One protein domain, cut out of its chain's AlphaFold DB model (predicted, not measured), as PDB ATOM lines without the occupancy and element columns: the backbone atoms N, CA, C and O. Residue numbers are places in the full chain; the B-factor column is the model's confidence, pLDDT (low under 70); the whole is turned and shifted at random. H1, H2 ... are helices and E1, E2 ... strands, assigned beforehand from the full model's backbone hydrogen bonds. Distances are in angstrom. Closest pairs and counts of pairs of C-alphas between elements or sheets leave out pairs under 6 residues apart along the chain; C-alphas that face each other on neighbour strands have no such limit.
ATOM      1  N   GLN A   4    -166.111-111.397-158.412       92.19
ATOM      2  CA  GLN A   4    -165.367-111.287-159.663       92.19
ATOM      3  C   GLN A   4    -165.238-109.819-160.059       92.19
ATOM      4  O   GLN A   4    -166.246-109.136-160.229       92.19
ATOM      5  N   LEU A   5    -164.002-109.363-160.255       93.56
ATOM      6  CA  LEU A   5    -163.695-108.060-160.825       93.56
ATOM      7  C   LEU A   5    -163.224-108.243-162.268       93.56
ATOM      8  O   LEU A   5    -162.270-108.979-162.528       93.56
ATOM      9  N   TYR A   6    -163.902-107.588-163.206       93.31
ATOM     10  CA  TYR A   6    -163.588-107.675-164.628       93.31
ATOM     11  C   TYR A   6    -162.894-106.402-165.104       93.31
ATOM     12  O   TYR A   6    -163.452-105.313-164.980       93.31
ATOM     13  N   PHE A   7    -161.693-106.557-165.657       91.19
ATOM     14  CA  PHE A   7    -160.960-105.476-166.299       91.19
ATOM     15  C   PHE A   7    -161.223-105.453-167.801       91.19
ATOM     16  O   PHE A   7    -160.907-106.394-168.532       91.19
ATOM     17  N   GLU A   8    -161.746-104.325-168.257       90.94
ATOM     18  CA  GLU A   8    -161.903-103.973-169.658       90.94
ATOM     19  C   GLU A   8    -160.626-103.313-170.186       90.94
ATOM     20  O   GLU A   8    -160.078-102.391-169.576       90.94
ATOM     21  N   CYS A   9    -160.176-103.742-171.364       86.75
ATOM     22  CA  CYS A   9    -159.107-103.073-172.098       86.75
ATOM     23  C   CYS A   9    -159.685-101.872-172.858       86.75
ATOM     24  O   CYS A   9    -160.509-102.043-173.758       86.75
ATOM     25  N   ARG A  10    -159.272-100.653-172.494       84.31
ATOM     26  CA  ARG A  10    -159.685 -99.410-173.176       84.31
ATOM     27  C   ARG A  10    -158.659 -98.950-174.202       84.31
ATOM     28  O   ARG A  10    -159.009 -98.280-175.166       84.31
ATOM     29  N   SER A  11    -157.398 -99.303-173.987       81.19
ATOM     30  CA  SER A  11    -156.299 -99.117-174.932       81.19
ATOM     31  C   SER A  11    -155.186-100.115-174.594       81.19
ATOM     32  O   SER A  11    -155.214-100.676-173.496       81.19
ATOM     33  N   PRO A  12    -154.170-100.296-175.456       74.56
ATOM     34  CA  PRO A  12    -153.047-101.197-175.175       74.56
ATOM     35  C   PRO A  12    -152.313-100.930-173.849       74.56
ATOM     36  O   PRO A  12    -151.610-101.807-173.368       74.56
ATOM     37  N   TYR A  13    -152.476 -99.741-173.265       76.88
ATOM     38  CA  TYR A  13    -151.809 -99.297-172.041       76.88
ATOM     39  C   TYR A  13    -152.783 -98.851-170.944       76.88
ATOM     40  O   TYR A  13    -152.332 -98.284-169.954       76.88
ATOM     41  N   ARG A  14    -154.101 -99.045-171.112       84.69
ATOM     42  CA  ARG A  14    -155.113 -98.595-170.141       84.69
ATOM     43  C   ARG A  14    -156.208 -99.631-169.962       84.69
ATOM     44  O   ARG A  14    -156.906 -99.987-170.917       84.69
ATOM     45  N   TYR A  15    -156.401-100.018-168.713       87.62
ATOM     46  CA  TYR A  15    -157.399-100.980-168.280       87.62
ATOM     47  C   TYR A  15    -158.298-100.339-167.236       87.62
ATOM     48  O   TYR A  15    -157.842 -99.516-166.447       87.62
ATOM     49  N   VAL A  16    -159.572-100.709-167.232       92.19
ATOM     50  CA  VAL A  16    -160.536-100.194-166.260       92.19
ATOM     51  C   VAL A  16    -161.394-101.323-165.730       92.19
ATOM     52  O   VAL A  16    -161.845-102.171-166.493       92.19
ATOM     53  N   ALA A  17    -161.638-101.322-164.430       94.12
ATOM     54  CA  ALA A  17    -162.670-102.136-163.820       94.12
ATOM     55  C   ALA A  17    -163.597-101.254-162.992       94.12
ATOM     56  O   ALA A  17    -163.199-100.204-162.485       94.12
ATOM     57  N   TYR A  18    -164.831-101.709-162.837       93.69
ATOM     58  CA  TYR A  18    -165.841-101.029-162.042       93.69
ATOM     59  C   TYR A  18    -166.272-101.931-160.900       93.69
ATOM     60  O   TYR A  18    -166.474-103.131-161.087       93.69
ATOM     61  N   PHE A  19    -166.440-101.345-159.722       93.06
ATOM     62  CA  PHE A  19    -166.930-102.062-158.559       93.06
ATOM     63  C   PHE A  19    -167.904-101.219-157.753       93.06
ATOM     64  O   PHE A  19    -167.943 -99.989-157.830       93.06
ATOM     65  N   ARG A  20    -168.728-101.924-156.983       92.12
ATOM     66  CA  ARG A  20    -169.800-101.357-156.181       92.12
ATOM     67  C   ARG A  20    -169.574-101.726-154.727       92.12
ATOM     68  O   ARG A  20    -169.516-102.912-154.411       92.12
ATOM     69  N   ALA A  21    -169.496-100.723-153.867       89.75
ATOM     70  CA  ALA A  21    -169.480-100.912-152.429       89.75
ATOM     71  C   ALA A  21    -170.876-100.647-151.868       89.75
ATOM     72  O   ALA A  21    -171.516 -99.650-152.210       89.75
ATOM     73  N   ARG A  22    -171.336-101.530-150.984       83.75
ATOM     74  CA  ARG A  22    -172.560-101.330-150.213       83.75
ATOM     75  C   ARG A  22    -172.217-101.479-148.746       83.75
ATOM     76  O   ARG A  22    -172.004-102.595-148.276       83.75
ATOM     77  N   LYS A  23    -172.169-100.367-148.018       77.38
ATOM     78  CA  LYS A  23    -171.971-100.440-146.573       77.38
ATOM     79  C   LYS A  23    -173.285-100.823-145.888       77.38
ATOM     80  O   LYS A  23    -174.333-100.331-146.303       77.38
ATOM     81  N   PRO A  24    -173.250-101.644-144.820       69.44
ATOM     82  CA  PRO A  24    -174.453-102.117-144.127       69.44
ATOM     83  C   PRO A  24    -175.404-101.006-143.649       69.44
ATOM     84  O   PRO A  24    -176.598-101.252-143.519       69.44
ATOM     85  N   ASN A  25    -174.887 -99.791-143.439       73.56
ATOM     86  CA  ASN A  25    -175.636 -98.645-142.915       73.56
ATOM     87  C   ASN A  25    -175.824 -97.505-143.935       73.56
ATOM     88  O   ASN A  25    -176.332 -96.445-143.574       73.56
ATOM     89  N   GLU A  26    -175.399 -97.679-145.189       76.75
ATOM     90  CA  GLU A  26    -175.606 -96.677-146.238       76.75
ATOM     91  C   GLU A  26    -176.876 -97.008-147.039       76.75
ATOM     92  O   GLU A  26    -177.095 -98.144-147.465       76.75
ATOM     93  N   LEU A  27    -177.729 -95.998-147.242       68.19
ATOM     94  CA  LEU A  27    -178.981 -96.119-148.004       68.19
ATOM     95  C   LEU A  27    -178.748 -96.308-149.511       68.19
ATOM     96  O   LEU A  27    -179.648 -96.749-150.222       68.19
ATOM     97  N   SER A  28    -177.558 -95.964-149.996       78.00
ATOM     98  CA  SER A  28    -177.205 -95.967-151.412       78.00
ATOM     99  C   SER A  28    -175.892 -96.695-151.648       78.00
ATOM    100  O   SER A  28    -174.929 -96.502-150.908       78.00
ATOM    101  N   ASP A  29    -175.843 -97.466-152.729       87.25
ATOM    102  CA  ASP A  29    -174.608 -98.076-153.208       87.25
ATOM    103  C   ASP A  29    -173.630 -96.990-153.693       87.25
ATOM    104  O   ASP A  29    -174.019 -96.046-154.384       87.25
ATOM    105  N   SER A  30    -172.349 -97.149-153.365       90.00
ATOM    106  CA  SER A  30    -171.266 -96.333-153.912       90.00
ATOM    107  C   SER A  30    -170.617 -97.050-155.093       90.00
ATOM    108  O   SER A  30    -170.321 -98.244-155.021       90.00
ATOM    109  N   TYR A  31    -170.369 -96.315-156.174       92.69
ATOM    110  CA  TYR A  31    -169.790 -96.846-157.407       92.69
ATOM    111  C   TYR A  31    -168.394 -96.281-157.612       92.69
ATOM    112  O   TYR A  31    -168.167 -95.083-157.434       92.69
ATOM    113  N   PHE A  32    -167.466 -97.142-158.010       94.12
ATOM    114  CA  PHE A  32    -166.074 -96.786-158.220       94.12
ATOM    115  C   PHE A  32    -165.564 -97.356-159.538       94.12
ATOM    116  O   PHE A  32    -166.030 -98.397-160.010       94.12
ATOM    117  N   SER A  33    -164.569 -96.683-160.099       93.88
ATOM    118  CA  SER A  33    -163.723 -97.196-161.165       93.88
ATOM    119  C   SER A  33    -162.293 -97.293-160.654       93.88
ATOM    120  O   SER A  33    -161.795 -96.343-160.052       93.88
ATOM    121  N   VAL A  34    -161.626 -98.410-160.927       94.12
ATOM    122  CA  VAL A  34    -160.168 -98.502-160.853       94.12
ATOM    123  C   VAL A  34    -159.623 -98.510-162.266       94.12
ATOM    124  O   VAL A  34    -159.978 -99.359-163.084       94.12
ATOM    125  N   GLU A  35    -158.775 -97.539-162.551       92.44
ATOM    126  CA  GLU A  35    -158.044 -97.445-163.797       92.44
ATOM    127  C   GLU A  35    -156.592 -97.814-163.569       92.44
ATOM    128  O   GLU A  35    -156.004 -97.440-162.561       92.44
ATOM    129  N   ILE A  36    -156.024 -98.549-164.516       89.06
ATOM    130  CA  ILE A  36    -154.638 -98.996-164.488       89.06
ATOM    131  C   ILE A  36    -154.005 -98.595-165.800       89.06
ATOM    132  O   ILE A  36    -154.513 -98.953-166.865       89.06
ATOM    133  N   ALA A  37    -152.893 -97.875-165.721       87.00
ATOM    134  CA  ALA A  37    -152.150 -97.431-166.883       87.00
ATOM    135  C   ALA A  37    -150.675 -97.826-166.793       87.00
ATOM    136  O   ALA A  37    -150.057 -97.703-165.734       87.00
ATOM    137  N   VAL A  38    -150.106 -98.269-167.916       78.75
ATOM    138  CA  VAL A  38    -148.660 -98.508-168.038       78.75
ATOM    139  C   VAL A  38    -147.942 -97.168-167.849       78.75
ATOM    140  O   VAL A  38    -148.220 -96.209-168.566       78.75
ATOM    141  N   ALA A  39    -147.029 -97.086-166.880       66.69
ATOM    142  CA  ALA A  39    -146.314 -95.849-166.555       66.69
ATOM    143  C   ALA A  39    -145.075 -95.608-167.446       66.69
ATOM    144  O   ALA A  39    -144.402 -94.587-167.314       66.69
ATOM    145  N   GLN A  40    -144.761 -96.543-168.349       66.88
ATOM    146  CA  GLN A  40    -143.581 -96.538-169.216       66.88
ATOM    147  C   GLN A  40    -143.970 -96.582-170.710       66.88
ATOM    148  O   GLN A  40    -145.097 -96.921-171.060       66.88
ATOM    149  N   ARG A  41    -143.041 -96.235-171.615       57.53
ATOM    150  CA  ARG A  41    -143.266 -96.257-173.081       57.53
ATOM    151  C   ARG A  41    -143.167 -97.654-173.715       57.53
ATOM    152  O   ARG A  41    -143.435 -97.785-174.909       57.53
ATOM    153  N   GLU A  42    -142.765 -98.670-172.956       54.59
ATOM    154  CA  GLU A  42    -142.596-100.038-173.451       54.59
ATOM    155  C   GLU A  42    -143.879-100.864-173.318       54.59
ATOM    156  O   GLU A  42    -144.693-100.663-172.417       54.59
ATOM    157  N   TRP A  43    -144.084-101.772-174.274       55.78
ATOM    158  CA  TRP A  43    -145.304-102.565-174.384       55.78
ATOM    159  C   TRP A  43    -145.239-103.744-173.411       55.78
ATOM    160  O   TRP A  43    -144.298-104.533-173.453       55.78
ATOM    161  N   GLY A  44    -146.261-103.897-172.570       56.38
ATOM    162  CA  GLY A  44    -146.352-105.001-171.622       56.38
ATOM    163  C   GLY A  44    -147.788-105.294-171.208       56.38
ATOM    164  O   GLY A  44    -148.687-104.475-171.379       56.38
ATOM    165  N   THR A  45    -148.004-106.489-170.670       59.50
ATOM    166  CA  THR A  45    -149.223-106.815-169.912       59.50
ATOM    167  C   THR A  45    -148.926-106.623-168.428       59.50
ATOM    168  O   THR A  45    -147.754-106.721-168.068       59.50
ATOM    169  N   PRO A  46    -149.912-106.448-167.530       55.88
ATOM    170  CA  PRO A  46    -149.695-106.423-166.073       55.88
ATOM    171  C   PRO A  46    -148.892-107.604-165.490       55.88
ATOM    172  O   PRO A  46    -148.532-107.586-164.321       55.88
ATOM    173  N   LEU A  47    -148.600-108.626-166.300       62.41
ATOM    174  CA  LEU A  47    -147.775-109.796-165.995       62.41
ATOM    175  C   LEU A  47    -146.315-109.669-166.453       62.41
ATOM    176  O   LEU A  47    -145.488-110.504-166.102       62.41
ATOM    177  N   SER A  48    -146.001-108.662-167.261       66.00
ATOM    178  CA  SER A  48    -144.655-108.356-167.727       66.00
ATOM    179  C   SER A  48    -143.814-107.887-166.544       66.00
ATOM    180  O   SER A  48    -144.158-106.920-165.865       66.00
ATOM    181  N   THR A  49    -142.709-108.582-166.292       66.00
ATOM    182  CA  THR A  49    -141.737-108.195-165.269       66.00
ATOM    183  C   THR A  49    -141.014-106.912-165.678       66.00
ATOM    184  O   THR A  49    -140.775-106.674-166.860       66.00
ATOM    185  N   GLY A  50    -140.681-106.065-164.700       68.44
ATOM    186  CA  GLY A  50    -139.980-104.797-164.943       68.44
ATOM    187  C   GLY A  50    -140.860-103.659-165.472       68.44
ATOM    188  O   GLY A  50    -140.346-102.581-165.766       68.44
ATOM    189  N   VAL A  51    -142.180-103.864-165.567       73.25
ATOM    190  CA  VAL A  51    -143.120-102.832-166.014       73.25
ATOM    191  C   VAL A  51    -143.831-102.215-164.815       73.25
ATOM    192  O   VAL A  51    -144.509-102.899-164.053       73.25
ATOM    193  N   ILE A  52    -143.700-100.898-164.671       77.88
ATOM    194  CA  ILE A  52    -144.410-100.131-163.644       77.88
ATOM    195  C   ILE A  52    -145.801 -99.779-164.164       77.88
ATOM    196  O   ILE A  52    -145.951 -99.181-165.234       77.88
ATOM    197  N   TYR A  53    -146.810-100.089-163.364       81.94
ATOM    198  CA  TYR A  53    -148.189 -99.685-163.568       81.94
ATOM    199  C   TYR A  53    -148.552 -98.613-162.559       81.94
ATOM    200  O   TYR A  53    -148.201 -98.705-161.388       81.94
ATOM    201  N   SER A  54    -149.283 -97.611-163.023       88.31
ATOM    202  CA  SER A  54    -150.000 -96.670-162.171       88.31
ATOM    203  C   SER A  54    -151.447 -97.117-162.042       88.31
ATOM    204  O   SER A  54    -151.998 -97.698-162.982       88.31
ATOM    205  N   PHE A  55    -152.064 -96.835-160.902       91.00
ATOM    206  CA  PHE A  55    -153.502 -96.976-160.751       91.00
ATOM    207  C   PHE A  55    -154.130 -95.725-160.150       91.00
ATOM    208  O   PHE A  55    -153.517 -95.031-159.338       91.00
ATOM    209  N   GLU A  56    -155.384 -95.489-160.517       93.88
ATOM    210  CA  GLU A  56    -156.241 -94.458-159.949       93.88
ATOM    211  C   GLU A  56    -157.600 -95.066-159.616       93.88
ATOM    212  O   GLU A  56    -158.220 -95.733-160.444       93.88
ATOM    213  N   VAL A  57    -158.074 -94.835-158.394       94.62
ATOM    214  CA  VAL A  57    -159.432 -95.186-157.982       94.62
ATOM    215  C   VAL A  57    -160.255 -93.918-157.904       94.62
ATOM    216  O   VAL A  57    -159.954 -93.019-157.117       94.62
ATOM    217  N   CYS A  58    -161.325 -93.870-158.685       93.44
ATOM    218  CA  CYS A  58    -162.259 -92.759-158.721       93.44
ATOM    219  C   CYS A  58    -163.631 -93.211-158.230       93.44
ATOM    220  O   CYS A  58    -164.131 -94.260-158.631       93.44
ATOM    221  N   LYS A  59    -164.275 -92.395-157.396       93.19
ATOM    222  CA  LYS A  59    -165.698 -92.544-157.089       93.19
ATOM    223  C   LYS A  59    -166.513 -91.905-158.208       93.19
ATOM    224  O   LYS A  59    -166.218 -90.785-158.625       93.19
ATOM    225  N   ILE A  60    -167.542 -92.608-158.661       92.06
ATOM    226  CA  ILE A  60    -168.499 -92.136-159.660       92.06
ATOM    227  C   ILE A  60    -169.640 -91.454-158.905       92.06
ATOM    228  O   ILE A  60    -170.442 -92.123-158.255       92.06
ATOM    229  N   GLU A  61    -169.699 -90.122-158.948       88.12
ATOM    230  CA  GLU A  61    -170.700 -89.359-158.186       88.12
ATOM    231  C   GLU A  61    -172.086 -89.419-158.840       88.12
ATOM    232  O   GLU A  61    -173.099 -89.333-158.151       88.12
ATOM    233  N   ARG A  62    -172.136 -89.586-160.169       85.19
ATOM    234  CA  ARG A  62    -173.376 -89.749-160.940       85.19
ATOM    235  C   ARG A  62    -173.344 -91.044-161.754       85.19
ATOM    236  O   ARG A  62    -173.052 -91.003-162.958       85.19
ATOM    237  N   PRO A  63    -173.575 -92.204-161.110       81.69
ATOM    238  CA  PRO A  63    -173.475 -93.512-161.754       81.69
ATOM    239  C   PRO A  63    -174.484 -93.698-162.892       81.69
ATOM    240  O   PRO A  63    -174.191 -94.398-163.856       81.69
ATOM    241  N   GLU A  64    -175.636 -93.025-162.838       84.06
ATOM    242  CA  GLU A  64    -176.701 -93.115-163.841       84.06
ATOM    243  C   GLU A  64    -176.289 -92.593-165.224       84.06
ATOM    244  O   GLU A  64    -176.860 -92.985-166.238       84.06
ATOM    245  N   ILE A  65    -175.278 -91.726-165.272       82.12
ATOM    246  CA  ILE A  65    -174.717 -91.180-166.512       82.12
ATOM    247  C   ILE A  65    -173.215 -91.441-166.652       82.12
ATOM    248  O   ILE A  65    -172.626 -90.967-167.620       82.12
ATOM    249  N   MET A  66    -172.596 -92.158-165.703       75.38
ATOM    250  CA  MET A  66    -171.144 -92.377-165.632       75.38
ATOM    251  C   MET A  66    -170.359 -91.068-165.832       75.38
ATOM    252  O   MET A  66    -169.472 -90.965-166.678       75.38
ATOM    253  N   LYS A  67    -170.740 -90.015-165.101       75.94
ATOM    254  CA  LYS A  67    -170.056 -88.713-165.133       75.94
ATOM    255  C   LYS A  67    -169.711 -88.254-163.727       75.94
ATOM    256  O   LYS A  67    -170.317 -88.699-162.757       75.94
ATOM    257  N   PHE A  68    -168.799 -87.285-163.674       81.69
ATOM    258  CA  PHE A  68    -168.297 -86.652-162.455       81.69
ATOM    259  C   PHE A  68    -167.582 -87.658-161.558       81.69
ATOM    260  O   PHE A  68    -168.185 -88.424-160.808       81.69
ATOM    261  N   TYR A  69    -166.262 -87.638-161.674       88.38
ATOM    262  CA  TYR A  69    -165.374 -88.550-160.979       88.38
ATOM    263  C   TYR A  69    -164.614 -87.773-159.913       88.38
ATOM    264  O   TYR A  69    -164.078 -86.701-160.200       88.38
ATOM    265  N   SER A  70    -164.565 -88.308-158.696       92.81
ATOM    266  CA  SER A  70    -163.681 -87.796-157.652       92.81
ATOM    267  C   SER A  70    -162.576 -88.810-157.373       92.81
ATOM    268  O   SER A  70    -162.850 -89.964-157.042       92.81
ATOM    269  N   LEU A  71    -161.320 -88.386-157.525       93.62
ATOM    270  CA  LEU A  71    -160.162 -89.221-157.215       93.62
ATOM    271  C   LEU A  71    -160.165 -89.561-155.717       93.62
ATOM    272  O   LEU A  71    -160.332 -88.674-154.878       93.62
ATOM    273  N   LYS A  72    -160.006 -90.844-155.389       94.50
ATOM    274  CA  LYS A  72    -159.978 -91.364-154.013       94.50
ATOM    275  C   LYS A  72    -158.630 -91.942-153.627       94.50
ATOM    276  O   LYS A  72    -158.163 -91.668-152.530       94.50
ATOM    277  N   ALA A  73    -158.006 -92.691-154.525       91.88
ATOM    278  CA  ALA A  73    -156.689 -93.267-154.299       91.88
ATOM    279  C   ALA A  73    -155.880 -93.248-155.593       91.88
ATOM    280  O   ALA A  73    -156.439 -93.276-156.689       91.88
ATOM    281  N   ARG A  74    -154.558 -93.214-155.452       93.31
ATOM    282  CA  ARG A  74    -153.617 -93.412-156.552       93.31
ATOM    283  C   ARG A  74    -152.369 -94.111-156.040       93.31
ATOM    284  O   ARG A  74    -151.985 -93.901-154.890       93.31
ATOM    285  N   GLY A  75    -151.706 -94.870-156.895       89.50
ATOM    286  CA  GLY A  75    -150.469 -95.549-156.533       89.50
ATOM    287  C   GLY A  75    -149.813 -96.234-157.720       89.50
ATOM    288  O   GLY A  75    -150.179 -95.983-158.869       89.50
ATOM    289  N   TYR A  76    -148.835 -97.088-157.424       86.12
ATOM    290  CA  TYR A  76    -148.055 -97.806-158.427       86.12
ATOM    291  C   TYR A  76    -147.747 -99.237-157.976       86.12
ATOM    292  O   TYR A  76    -147.665 -99.496-156.776       86.12
ATOM    293  N   PHE A  77    -147.545-100.149-158.929       81.94
ATOM    294  CA  PHE A  77    -147.066-101.515-158.686       81.94
ATOM    295  C   PHE A  77    -146.207-102.025-159.859       81.94
ATOM    296  O   PHE A  77    -146.376-101.588-160.995       81.94
ATOM    297  N   GLU A  78    -145.284-102.952-159.583       72.25
ATOM    298  CA  GLU A  78    -144.259-103.424-160.539       72.25
ATOM    299  C   GLU A  78    -144.485-104.843-161.108       72.25
ATOM    300  O   GLU A  78    -143.785-105.245-162.036       72.25
ATOM    301  N   THR A  79    -145.432-105.634-160.577       69.50
ATOM    302  CA  THR A  79    -145.657-107.036-161.004       69.50
ATOM    303  C   THR A  79    -147.126-107.468-160.934       69.50
ATOM    304  O   THR A  79    -147.937-106.847-160.247       69.50
ATOM    305  N   GLY A  80    -147.455-108.584-161.598       63.34
ATOM    306  CA  GLY A  80    -148.782-109.210-161.573       63.34
ATOM    307  C   GLY A  80    -149.212-109.767-160.204       63.34
ATOM    308  O   GLY A  80    -150.396-109.731-159.878       63.34
ATOM    309  N   GLU A  81    -148.277-110.241-159.372       63.62
ATOM    310  CA  GLU A  81    -148.584-110.659-157.989       63.62
ATOM    311  C   GLU A  81    -148.917-109.449-157.108       63.62
ATOM    312  O   GLU A  81    -149.920-109.463-156.387       63.62
ATOM    313  N   ASN A  82    -148.151-108.360-157.256       76.19
ATOM    314  CA  ASN A  82    -148.461-107.089-156.606       76.19
ATOM    315  C   ASN A  82    -149.793-106.532-157.113       76.19
ATOM    316  O   ASN A  82    -150.578-106.042-156.315       76.19
ATOM    317  N   PHE A  83    -150.100-106.681-158.403       81.19
ATOM    318  CA  PHE A  83    -151.385-106.281-158.972       81.19
ATOM    319  C   PHE A  83    -152.565-106.960-158.268       81.19
ATOM    320  O   PHE A  83    -153.467-106.269-157.796       81.19
ATOM    321  N   VAL A  84    -152.567-108.296-158.159       86.50
ATOM    322  CA  VAL A  84    -153.679-109.015-157.514       86.50
ATOM    323  C   VAL A  84    -153.812-108.585-156.055       86.50
ATOM    324  O   VAL A  84    -154.914-108.246-155.628       86.50
ATOM    325  N   SER A  85    -152.702-108.531-155.315       87.94
ATOM    326  CA  SER A  85    -152.698-108.103-153.912       87.94
ATOM    327  C   SER A  85    -153.202-106.662-153.738       87.94
ATOM    328  O   SER A  85    -154.122-106.432-152.953       87.94
ATOM    329  N   THR A  86    -152.695-105.707-154.527       89.00
ATOM    330  CA  THR A  86    -153.110-104.295-154.498       89.00
ATOM    331  C   THR A  86    -154.598-104.142-154.792       89.00
ATOM    332  O   THR A  86    -155.299-103.438-154.070       89.00
ATOM    333  N   ILE A  87    -155.126-104.824-155.812       90.25
ATOM    334  CA  ILE A  87    -156.565-104.785-156.095       90.25
ATOM    335  C   ILE A  87    -157.374-105.378-154.938       90.25
ATOM    336  O   ILE A  87    -158.398-104.808-154.569       90.25
ATOM    337  N   GLY A  88    -156.916-106.481-154.342       91.00
ATOM    338  CA  GLY A  88    -157.552-107.069-153.162       91.00
ATOM    339  C   GLY A  88    -157.651-106.080-152.000       91.00
ATOM    340  O   GLY A  88    -158.730-105.912-151.435       91.00
ATOM    341  N   GLN A  89    -156.556-105.377-151.700       90.69
ATOM    342  CA  GLN A  89    -156.507-104.346-150.661       90.69
ATOM    343  C   GLN A  89    -157.462-103.186-150.953       90.69
ATOM    344  O   GLN A  89    -158.223-102.799-150.071       90.69
ATOM    345  N   LEU A  90    -157.513-102.693-152.197       91.81
ATOM    346  CA  LEU A  90    -158.460-101.640-152.585       91.81
ATOM    347  C   LEU A  90    -159.915-102.095-152.387       91.81
ATOM    348  O   LEU A  90    -160.738-101.349-151.860       91.81
ATOM    349  N   LEU A  91    -160.257-103.330-152.762       91.12
ATOM    350  CA  LEU A  91    -161.612-103.850-152.558       91.12
ATOM    351  C   LEU A  91    -161.990-103.924-151.068       91.12
ATOM    352  O   LEU A  91    -163.155-103.700-150.736       91.12
ATOM    353  N   VAL A  92    -161.036-104.194-150.173       91.00
ATOM    354  CA  VAL A  92    -161.258-104.138-148.716       91.00
ATOM    355  C   VAL A  92    -161.402-102.699-148.236       91.00
ATOM    356  O   VAL A  92    -162.388-102.372-147.577       91.00
ATOM    357  N   GLU A  93    -160.468-101.825-148.610       91.19
ATOM    358  CA  GLU A  93    -160.429-100.416-148.203       91.19
ATOM    359  C   GLU A  93    -161.727 -99.681-148.561       91.19
ATOM    360  O   GLU A  93    -162.301 -98.957-147.746       91.19
ATOM    361  N   PHE A  94    -162.246 -99.917-149.768       90.00
ATOM    362  CA  PHE A  94    -163.494 -99.314-150.232       90.00
ATOM    363  C   PHE A  94    -164.752-100.060-149.757       90.00
ATOM    364  O   PHE A  94    -165.863 -99.657-150.106       90.00
ATOM    365  N   GLY A  95    -164.617-101.110-148.939       88.00
ATOM    366  CA  GLY A  95    -165.736-101.837-148.332       88.00
ATOM    367  C   GLY A  95    -166.535-102.688-149.321       88.00
ATOM    368  O   GLY A  95    -167.739-102.880-149.145       88.00
ATOM    369  N   VAL A  96    -165.889-103.165-150.385       89.50
ATOM    370  CA  VAL A  96    -166.469-104.101-151.357       89.50
ATOM    371  C   VAL A  96    -166.370-105.537-150.845       89.50
ATOM    372  O   VAL A  96    -167.305-106.318-151.022       89.50
ATOM    373  N   LEU A  97    -165.246-105.878-150.210       89.38
ATOM    374  CA  LEU A  97    -164.954-107.201-149.657       89.38
ATOM    375  C   LEU A  97    -164.528-107.107-148.193       89.38
ATOM    376  O   LEU A  97    -163.964-106.106-147.764       89.38
ATOM    377  N   GLN A  98    -164.782-108.173-147.437       87.38
ATOM    378  CA  GLN A  98    -164.175-108.366-146.118       87.38
ATOM    379  C   GLN A  98    -162.788-108.994-146.290       87.38
ATOM    380  O   GLN A  98    -162.552-109.695-147.274       87.38
ATOM    381  N   GLU A  99    -161.886-108.748-145.346       87.75
ATOM    382  CA  GLU A  99    -160.568-109.390-145.284       87.75
ATOM    383  C   GLU A  99    -160.700-110.922-145.176       87.75
ATOM    384  O   GLU A  99    -161.655-111.433-144.587       87.75
ATOM    385  N   GLY A 100    -159.776-111.669-145.787       86.44
ATOM    386  CA  GLY A 100    -159.816-113.132-145.863       86.44
ATOM    387  C   GLY A 100    -160.851-113.712-146.837       86.44
ATOM    388  O   GLY A 100    -160.983-114.934-146.934       86.44
ATOM    389  N   VAL A 101    -161.590-112.879-147.579       88.31
ATOM    390  CA  VAL A 101    -162.557-113.325-148.589       88.31
ATOM    391  C   VAL A 101    -161.876-113.469-149.953       88.31
ATOM    392  O   VAL A 101    -161.370-112.490-150.507       88.31
ATOM    393  N   PRO A 102    -161.906-114.664-150.566       90.44
ATOM    394  CA  PRO A 102    -161.305-114.852-151.874       90.44
ATOM    395  C   PRO A 102    -162.043-114.042-152.943       90.44
ATOM    396  O   PRO A 102    -163.267-113.872-152.911       90.44
ATOM    397  N   PHE A 103    -161.290-113.599-153.942       91.75
ATOM    398  CA  PHE A 103    -161.815-112.880-155.095       91.75
ATOM    399  C   PHE A 103    -161.090-113.303-156.367       91.75
ATOM    400  O   PHE A 103    -160.002-113.878-156.343       91.75
ATOM    401  N   GLN A 104    -161.719-113.026-157.502       92.00
ATOM    402  CA  GLN A 104    -161.188-113.341-158.814       92.00
ATOM    403  C   GLN A 104    -161.052-112.070-159.640       92.00
ATOM    404  O   GLN A 104    -162.017-111.324-159.805       92.00
ATOM    405  N   ILE A 105    -159.874-111.861-160.215       90.38
ATOM    406  CA  ILE A 105    -159.651-110.841-161.233       90.38
ATOM    407  C   ILE A 105    -159.682-111.520-162.596       90.38
ATOM    408  O   ILE A 105    -158.913-112.444-162.860       90.38
ATOM    409  N   LYS A 106    -160.555-111.040-163.475       89.56
ATOM    410  CA  LYS A 106    -160.583-111.415-164.887       89.56
ATOM    411  C   LYS A 106    -159.977-110.291-165.708       89.56
ATOM    412  O   LYS A 106    -160.428-109.151-165.628       89.56
ATOM    413  N   PHE A 107    -158.966-110.629-166.495       81.25
ATOM    414  CA  PHE A 107    -158.194-109.678-167.278       81.25
ATOM    415  C   PHE A 107    -157.870-110.281-168.643       81.25
ATOM    416  O   PHE A 107    -157.062-111.203-168.739       81.25
ATOM    417  N   MET A 108    -158.484-109.768-169.713       77.44
ATOM    418  CA  MET A 108    -158.356-110.340-171.062       77.44
ATOM    419  C   MET A 108    -158.619-111.866-171.054       77.44
ATOM    420  O   MET A 108    -159.704-112.289-170.662       77.44
ATOM    421  N   ASN A 109    -157.628-112.682-171.441       77.62
ATOM    422  CA  ASN A 109    -157.689-114.151-171.431       77.62
ATOM    423  C   ASN A 109    -157.142-114.778-170.136       77.62
ATOM    424  O   ASN A 109    -157.032-115.998-170.037       77.62
ATOM    425  N   TYR A 110    -156.780-113.956-169.152       80.75
ATOM    426  CA  TYR A 110    -156.212-114.384-167.884       80.75
ATOM    427  C   TYR A 110    -157.232-114.281-166.752       80.75
ATOM    428  O   TYR A 110    -158.125-113.429-166.733       80.75
ATOM    429  N   SER A 111    -157.071-115.167-165.778       84.88
ATOM    430  CA  SER A 111    -157.881-115.214-164.572       84.88
ATOM    431  C   SER A 111    -156.974-115.474-163.382       84.88
ATOM    432  O   SER A 111    -156.292-116.495-163.342       84.88
ATOM    433  N   PHE A 112    -157.031-114.589-162.397       86.12
ATOM    434  CA  PHE A 112    -156.258-114.682-161.166       86.12
ATOM    435  C   PHE A 112    -157.211-114.848-159.996       86.12
ATOM    436  O   PHE A 112    -158.245-114.182-159.947       86.12
ATOM    437  N   ILE A 113    -156.871-115.732-159.066       85.81
ATOM    438  CA  ILE A 113    -157.578-115.861-157.795       85.81
ATOM    439  C   ILE A 113    -156.640-115.337-156.720       85.81
ATOM    440  O   ILE A 113    -155.498-115.778-156.628       85.81
ATOM    441  N   GLY A 114    -157.131-114.376-155.949       83.25
ATOM    442  CA  GLY A 114    -156.427-113.798-154.818       83.25
ATOM    443  C   GLY A 114    -157.179-114.060-153.523       83.25
ATOM    444  O   GLY A 114    -158.395-114.271-153.514       83.25
ATOM    445  N   MET A 115    -156.439-114.009-152.425       82.19
ATOM    446  CA  MET A 115    -156.986-113.866-151.084       82.19
ATOM    447  C   MET A 115    -156.492-112.523-150.563       82.19
ATOM    448  O   MET A 115    -155.303-112.222-150.671       82.19
ATOM    449  N   ASN A 116    -157.408-111.686-150.095       76.75
ATOM    450  CA  ASN A 116    -157.049-110.424-149.466       76.75
ATOM    451  C   ASN A 116    -156.578-110.701-148.030       76.75
ATOM    452  O   ASN A 116    -157.228-111.438-147.287       76.75
ATOM    453  N   ALA A 117    -155.427-110.136-147.686       60.00
ATOM    454  CA  ALA A 117    -154.844-110.115-146.352       60.00
ATOM    455  C   ALA A 117    -154.614-108.660-145.947       60.00
ATOM    456  O   ALA A 117    -154.476-107.817-146.872       60.00
TER     457      ALA A 117
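Overview. This is residues 4 to 117 of the 117 residues of an uncharacterized protein of Vibrio coralliilyticus (UniProt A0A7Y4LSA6). One strongly twisted, curled sheet of seven strands wraps round the single helix H1, which fills the hollow of the sheet between E5 at one edge and the hairpin E6 and E7 at the other. The sheet's opposite face is bare of named helices, and the hairpin loop between E2 and E3 and the long link between E3 and E4 lie toward the two ends of the longest axis. The printed part has 114 residues, with seven named strands and one named helix in the order E1 E2 E3 E4 E5 H1 E6 E7. The sheet runs E5 E4 E3 E2 E1 E6 E7 and is mixed, and the class is mostly strand. The whole is compact, with a radius of gyration of the C-alphas of 14.0 A and spans of 44 by 32 by 24 A.

Arrangement. Begin with the sheet at E1, residues 4 to 11, E2, residues 14 to 21, E3, residues 30 to 38, E4, residues 53 to 62, and E5, residues 67 to 77: they form a meander, each strand the antiparallel neighbour of the one before. Look for N 8 and O 16 at 2.8 A between E1 and E2, N 34 and O 17 at 2.8 A between E2 and E3, N 56 and O 35 at 2.9 A between E3 and E4, and N 59 and O 70 at 2.8 A between E4 and E5. E5, an edge strand, bends by 63 degrees at residue 72. On the other side of E1 is E6, residues 102 to 107, parallel to it at 22 degrees, with N 5 and O 104 2.8 A apart. The pairing of E1 is staggered: residues 4 to 7 pair with E6 and 7 to 11 with E2. E6 forms a hairpin with the edge strand E7, residues 110 to 115, where N 105 and O 112 are 2.8 A apart. H1, residues 80 to 93, is on the sheet, which curls round it; its closest C-alphas to E7 are those of Val 84 and Gly 114, 6.1 A apart. In H1 every O i to N i+4 pair is within hydrogen-bond range.

Along the chain. Find C-alpha 4 at (-165.367, -111.287, -159.663); from there E1 runs 21.5 A to C-alpha 11. E2 spans 22.9 A, E3 26.7 A, E4 27.2 A and E5 27.1 A. H1 starts at C-alpha 80, at (-148.782, -109.210, -161.573), and covers 19.8 A. E6 spans 16.5 A, and E7 runs 16.8 A to C-alpha 115 at (-156.986, -113.866, -151.084).

Size, cuts and confidence. The C-alphas farthest apart are those of Asn 25 and Glu 42, at 45.0 A. The printed part has no cut. The link from E3 to E4, residues 39 to 52, is long. The mean pLDDT of the printed part is 83.0; look for values under 70 at residues 24, 27, 39 to 50, 79 to 81 and 117.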